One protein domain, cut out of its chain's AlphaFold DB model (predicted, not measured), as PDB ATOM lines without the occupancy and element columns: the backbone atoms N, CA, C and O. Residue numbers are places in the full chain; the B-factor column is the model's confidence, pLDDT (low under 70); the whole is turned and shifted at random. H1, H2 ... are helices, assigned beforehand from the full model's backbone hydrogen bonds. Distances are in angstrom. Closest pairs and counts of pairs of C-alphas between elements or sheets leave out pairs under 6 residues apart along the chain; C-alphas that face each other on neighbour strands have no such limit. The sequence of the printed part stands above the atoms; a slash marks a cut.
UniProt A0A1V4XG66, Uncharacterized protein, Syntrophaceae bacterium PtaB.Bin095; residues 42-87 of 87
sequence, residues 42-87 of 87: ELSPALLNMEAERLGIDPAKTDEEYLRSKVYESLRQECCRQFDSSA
ATOM      1  N   GLU A  42     163.323 148.412 105.177       68.12
ATOM      2  CA  GLU A  42     164.532 149.083 104.710       68.12
ATOM      3  C   GLU A  42     164.276 150.587 104.570       68.12
ATOM      4  O   GLU A  42     163.472 151.031 103.744       68.12
ATOM      5  N   LEU A  43     164.952 151.379 105.405       71.50
ATOM      6  CA  LEU A  43     164.972 152.828 105.267       71.50
ATOM      7  C   LEU A  43     165.489 153.171 103.872       71.50
ATOM      8  O   LEU A  43     166.501 152.636 103.416       71.50
ATOM      9  N   SER A  44     164.807 154.102 103.202       83.19
ATOM     10  CA  SER A  44     165.361 154.681 101.983       83.19
ATOM     11  C   SER A  44     166.730 155.302 102.300       83.19
ATOM     12  O   SER A  44     166.931 155.767 103.425       83.19
ATOM     13  N   PRO A  45     167.662 155.385 101.336       81.25
ATOM     14  CA  PRO A  45     168.989 155.958 101.586       81.25
ATOM     15  C   PRO A  45     168.940 157.355 102.229       81.25
ATOM     16  O   PRO A  45     169.758 157.687 103.080       81.25
ATOM     17  N   ALA A  46     167.930 158.159 101.876       83.06
ATOM     18  CA  ALA A  46     167.703 159.468 102.482       83.06
ATOM     19  C   ALA A  46     167.315 159.378 103.967       83.06
ATOM     20  O   ALA A  46     167.860 160.113 104.784       83.06
ATOM     21  N   LEU A  47     166.399 158.472 104.323       83.69
ATOM     22  CA  LEU A  47     165.989 158.269 105.714       83.69
ATOM     23  C   LEU A  47     167.107 157.642 106.550       83.69
ATOM     24  O   LEU A  47     167.285 158.017 107.703       83.69
ATOM     25  N   LEU A  48     167.888 156.732 105.962       85.50
ATOM     26  CA  LEU A  48     169.052 156.145 106.616       85.50
ATOM     27  C   LEU A  48     170.084 157.222 106.982       85.50
ATOM     28  O   LEU A  48     170.579 157.226 108.104       85.50
ATOM     29  N   ASN A  49     170.358 158.161 106.072       86.50
ATOM     30  CA  ASN A  49     171.267 159.277 106.334       86.50
ATOM     31  C   ASN A  49     170.723 160.237 107.396       86.50
ATOM     32  O   ASN A  49     171.470 160.636 108.282       86.50
ATOM     33  N   MET A  50     169.429 160.570 107.356       85.75
ATOM     34  CA  MET A  50     168.806 161.410 108.389       85.75
ATOM     35  C   MET A  50     168.906 160.772 109.781       85.75
ATOM     36  O   MET A  50     169.238 161.447 110.755       85.75
ATOM     37  N   GLU A  51     168.653 159.466 109.887       85.31
ATOM     38  CA  GLU A  51     168.798 158.744 111.153       85.31
ATOM     39  C   GLU A  51     170.264 158.605 111.580       85.31
ATOM     40  O   GLU A  51     170.567 158.724 112.766       85.31
ATOM     41  N   ALA A  52     171.188 158.412 110.637       86.94
ATOM     42  CA  ALA A  52     172.620 158.413 110.915       86.94
ATOM     43  C   ALA A  52     173.076 159.753 111.509       86.94
ATOM     44  O   ALA A  52     173.711 159.768 112.563       86.94
ATOM     45  N   GLU A  53     172.683 160.871 110.894       88.12
ATOM     46  CA  GLU A  53     172.953 162.221 111.397       88.12
ATOM     47  C   GLU A  53     172.363 162.427 112.796       88.12
ATOM     48  O   GLU A  53     173.050 162.932 113.687       88.12
ATOM     49  N   ARG A  54     171.123 161.971 113.033       87.69
ATOM     50  CA  ARG A  54     170.480 162.026 114.355       87.69
ATOM     51  C   ARG A  54     171.269 161.260 115.420       87.69
ATOM     52  O   ARG A  54     171.302 161.680 116.575       87.69
ATOM     53  N   LEU A  55     171.898 160.147 115.044       86.06
ATOM     54  CA  LEU A  55     172.751 159.332 115.913       86.06
ATOM     55  C   LEU A  55     174.202 159.839 115.993       86.06
ATOM     56  O   LEU A  55     175.008 159.260 116.720       86.06
ATOM     57  N   GLY A  56     174.551 160.906 115.266       88.31
ATOM     58  CA  GLY A  56     175.914 161.438 115.196       88.31
ATOM     59  C   GLY A  56     176.888 160.552 114.410       88.31
ATOM     60  O   GLY A  56     178.100 160.657 114.600       88.31
ATOM     61  N   ILE A  57     176.377 159.668 113.550       87.38
ATOM     62  CA  ILE A  57     177.171 158.802 112.676       87.38
ATOM     63  C   ILE A  57     177.371 159.518 111.340       87.38
ATOM     64  O   ILE A  57     176.412 159.975 110.729       87.38
ATOM     65  N   ASP A  58     178.617 159.588 110.868       88.06
ATOM     66  CA  ASP A  58     178.931 160.120 109.541       88.06
ATOM     67  C   ASP A  58     178.691 159.031 108.473       88.06
ATOM     68  O   ASP A  58     179.457 158.055 108.416       88.06
ATOM     69  N   PRO A  59     177.654 159.168 107.624       79.31
ATOM     70  CA  PRO A  59     177.327 158.160 106.622       79.31
ATOM     71  C   PRO A  59     178.390 158.062 105.521       79.31
ATOM     72  O   PRO A  59     178.509 157.022 104.886       79.31
ATOM     73  N   ALA A  60     179.208 159.101 105.304       82.25
ATOM     74  CA  ALA A  60     180.233 159.105 104.259       82.25
ATOM     75  C   ALA A  60     181.519 158.359 104.659       82.25
ATOM     76  O   ALA A  60     182.347 158.048 103.803       82.25
ATOM     77  N   LYS A  61     181.710 158.091 105.956       83.31
ATOM     78  CA  LYS A  61     182.901 157.410 106.499       83.31
ATOM     79  C   LYS A  61     182.650 155.960 106.894       83.31
ATOM     80  O   LYS A  61     183.554 155.305 107.411       83.31
ATOM     81  N   THR A  62     181.433 155.479 106.682       80.50
ATOM     82  CA  THR A  62     180.959 154.223 107.247       80.50
ATOM     83  C   THR A  62     180.392 153.353 106.139       80.50
ATOM     84  O   THR A  62     179.725 153.851 105.237       80.50
ATOM     85  N   ASP A  63     180.665 152.054 106.205       86.88
ATOM     86  CA  ASP A  63     180.054 151.087 105.300       86.88
ATOM     87  C   ASP A  63     178.521 151.089 105.443       86.88
ATOM     88  O   ASP A  63     177.994 151.214 106.552       86.88
ATOM     89  N   GLU A  64     177.805 150.968 104.325       81.50
ATOM     90  CA  GLU A  64     176.346 151.114 104.296       81.50
ATOM     91  C   GLU A  64     175.644 150.004 105.096       81.50
ATOM     92  O   GLU A  64     174.654 150.264 105.783       81.50
ATOM     93  N   GLU A  65     176.169 148.776 105.070       81.75
ATOM     94  CA  GLU A  65     175.605 147.650 105.818       81.75
ATOM     95  C   GLU A  65     175.824 147.833 107.326       81.75
ATOM     96  O   GLU A  65     174.898 147.669 108.130       81.75
ATOM     97  N   TYR A  66     177.020 148.287 107.711       82.94
ATOM     98  CA  TYR A  66     177.311 148.664 109.094       82.94
ATOM     99  C   TYR A  66     176.424 149.823 109.579       82.94
ATOM    100  O   TYR A  66     175.890 149.781 110.693       82.94
ATOM    101  N   LEU A  67     176.228 150.844 108.741       84.06
ATOM    102  CA  LEU A  67     175.389 152.002 109.039       84.06
ATOM    103  C   LEU A  67     173.940 151.582 109.303       84.06
ATOM    104  O   LEU A  67     173.356 151.961 110.319       84.06
ATOM    105  N   ARG A  68     173.385 150.738 108.425       85.06
ATOM    106  CA  ARG A  68     172.044 150.155 108.576       85.06
ATOM    107  C   ARG A  68     171.914 149.392 109.885       85.06
ATOM    108  O   ARG A  68     170.968 149.630 110.632       85.06
ATOM    109  N   SER A  69     172.875 148.524 110.194       83.06
ATOM    110  CA  SER A  69     172.874 147.753 111.439       83.06
ATOM    111  C   SER A  69     172.808 148.663 112.671       83.06
ATOM    112  O   SER A  69     171.957 148.467 113.540       83.06
ATOM    113  N   LYS A  70     173.629 149.722 112.713       85.31
ATOM    114  CA  LYS A  70     173.646 150.677 113.831       85.31
ATOM    115  C   LYS A  70     172.376 151.504 113.963       85.31
ATOM    116  O   LYS A  70     171.898 151.708 115.084       85.31
ATOM    117  N   VAL A  71     171.821 151.960 112.844       85.44
ATOM    118  CA  VAL A  71     170.568 152.720 112.832       85.44
ATOM    119  C   VAL A  71     169.413 151.848 113.330       85.44
ATOM    120  O   VAL A  71     168.700 152.253 114.250       85.44
ATOM    121  N   TYR A  72     169.261 150.628 112.812       84.38
ATOM    122  CA  TYR A  72     168.187 149.727 113.242       84.38
ATOM    123  C   TYR A  72     168.317 149.286 114.696       84.38
ATOM    124  O   TYR A  72     167.311 149.218 115.403       84.38
ATOM    125  N   GLU A  73     169.533 149.024 115.173       81.06
ATOM    126  CA  GLU A  73     169.757 148.675 116.574       81.06
ATOM    127  C   GLU A  73     169.358 149.823 117.513       81.06
ATOM    128  O   GLU A  73     168.683 149.597 118.518       81.06
ATOM    129  N   SER A  74     169.689 151.061 117.144       82.31
ATOM    130  CA  SER A  74     169.318 152.249 117.920       82.31
ATOM    131  C   SER A  74     167.805 152.488 117.918       82.31
ATOM    132  O   SER A  74     167.221 152.753 118.968       82.31
ATOM    133  N   LEU A  75     167.147 152.337 116.763       79.88
ATOM    134  CA  LEU A  75     165.687 152.432 116.648       79.88
ATOM    135  C   LEU A  75     164.982 151.356 117.479       79.88
ATOM    136  O   LEU A  75     164.007 151.646 118.171       79.88
ATOM    137  N   ARG A  76     165.501 150.123 117.473       76.31
ATOM    138  CA  ARG A  76     164.980 149.036 118.306       76.31
ATOM    139  C   ARG A  76     165.070 149.378 119.792       76.31
ATOM    140  O   ARG A  76     164.095 149.180 120.511       76.31
ATOM    141  N   GLN A  77     166.212 149.885 120.254       73.50
ATOM    142  CA  GLN A  77     166.400 150.261 121.660       73.50
ATOM    143  C   GLN A  77     165.446 151.379 122.092       73.50
ATOM    144  O   GLN A  77     164.893 151.315 123.188       73.50
ATOM    145  N   GLU A  78     165.224 152.372 121.232       73.69
ATOM    146  CA  GLU A  78     164.281 153.464 121.484       73.69
ATOM    147  C   GLU A  78     162.838 152.948 121.607       73.69
ATOM    148  O   GLU A  78     162.144 153.272 122.570       73.69
ATOM    149  N   CYS A  79     162.411 152.062 120.701       68.69
ATOM    150  CA  CYS A  79     161.099 151.417 120.777       68.69
ATOM    151  C   CYS A  79     160.923 150.604 122.069       68.69
ATOM    152  O   CYS A  79     159.871 150.689 122.702       68.69
ATOM    153  N   CYS A  80     161.942 149.842 122.486       67.06
ATOM    154  CA  CYS A  80     161.897 149.083 123.739       67.06
ATOM    155  C   CYS A  80     161.777 150.008 124.959       67.06
ATOM    156  O   CYS A  80     160.918 149.782 125.806       67.06
ATOM    157  N   ARG A  81     162.559 151.097 125.014       68.12
ATOM    158  CA  ARG A  81     162.477 152.080 126.109       68.12
ATOM    159  C   ARG A  81     161.099 152.721 126.212       68.12
ATOM    160  O   ARG A  81     160.595 152.893 127.318       68.12
ATOM    161  N   GLN A  82     160.486 153.079 125.088       60.28
ATOM    162  CA  GLN A  82     159.152 153.687 125.087       60.28
ATOM    163  C   GLN A  82     158.080 152.712 125.585       60.28
ATOM    164  O   GLN A  82     157.173 153.133 126.301       60.28
ATOM    165  N   PHE A  83     158.218 151.419 125.276       56.50
ATOM    166  CA  PHE A  83     157.338 150.366 125.788       56.50
ATOM    167  C   PHE A  83     157.490 150.156 127.299       56.50
ATOM    168  O   PHE A  83     156.489 150.110 128.007       56.50
ATOM    169  N   ASP A  84     158.723 150.129 127.810       50.41
ATOM    170  CA  ASP A  84     158.987 150.003 129.251       50.41
ATOM    171  C   ASP A  84     158.534 151.246 130.043       50.41
ATOM    172  O   ASP A  84     158.223 151.155 131.225       50.41
ATOM    173  N   SER A  85     158.471 152.414 129.392       52.41
ATOM    174  CA  SER A  85     158.023 153.679 130.002       52.41
ATOM    175  C   SER A  85     156.499 153.857 130.015       52.41
ATOM    176  O   SER A  85     156.008 154.839 130.570       52.41
ATOM    177  N   SER A  86     155.755 152.975 129.338       48.78
ATOM    178  CA  SER A  86     154.292 153.048 129.202       48.78
ATOM    179  C   SER A  86     153.543 151.894 129.890       48.78
ATOM    180  O   SER A  86     152.321 151.802 129.750       48.78
ATOM    181  N   ALA A  87     154.261 151.075 130.668       46.00
ATOM    182  CA  ALA A  87     153.735 150.098 131.627       46.00
ATOM    183  C   ALA A  87     153.718 150.674 133.054       46.00
ATOM    184  O   ALA A  87     152.771 150.337 133.802       46.00
TER     185      ALA A  87
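Overview. This is residues 42 to 87 of the 87 residues of an uncharacterized protein of Syntrophaceae bacterium PtaB.Bin095 (UniProt A0A1V4XG66). A short helix, H1, crosses the first part of a long helix, H2, and residues 76 to 87, of which 76 to 84 belong to H2, stick out as an arm that makes the length. The printed part has 46 residues with two named helices, H1 then H2, and no named strand: all helix. It is only just loose, close to compact, with a radius of gyration of the C-alphas of 11.8 A, and spans 39 by 19 by 15 A.

Arrangement. H1, residues 45 to 54, and H2, residues 64 to 84, touch, with 6 pairs of C-alphas within 8 A, and H2 touches H1 with residues 67 to 71 alone. Their closest C-alphas, those of Ala 52 and Val 71, are 6.3 A apart. They run the same way at a steep tilt of 60 degrees. In H1 and H2 every O i to N i+4 pair is within hydrogen-bond range.

Along the chain. H1 begins at C-alpha 45 (168.989, 155.958, 101.586) and is 14.2 A long from first to last C-alpha. H2 measures 30.4 A and ends at C-alpha 84 (158.987, 150.003, 129.251).

Size, cuts and confidence. The C-alphas farthest apart, those of Lys 61 and Ala 87, are 39.2 A apart. The printed part has no cut, and the link from H1 to H2 is short. Residue 42 and residues 79 to 87 have pLDDT under 70.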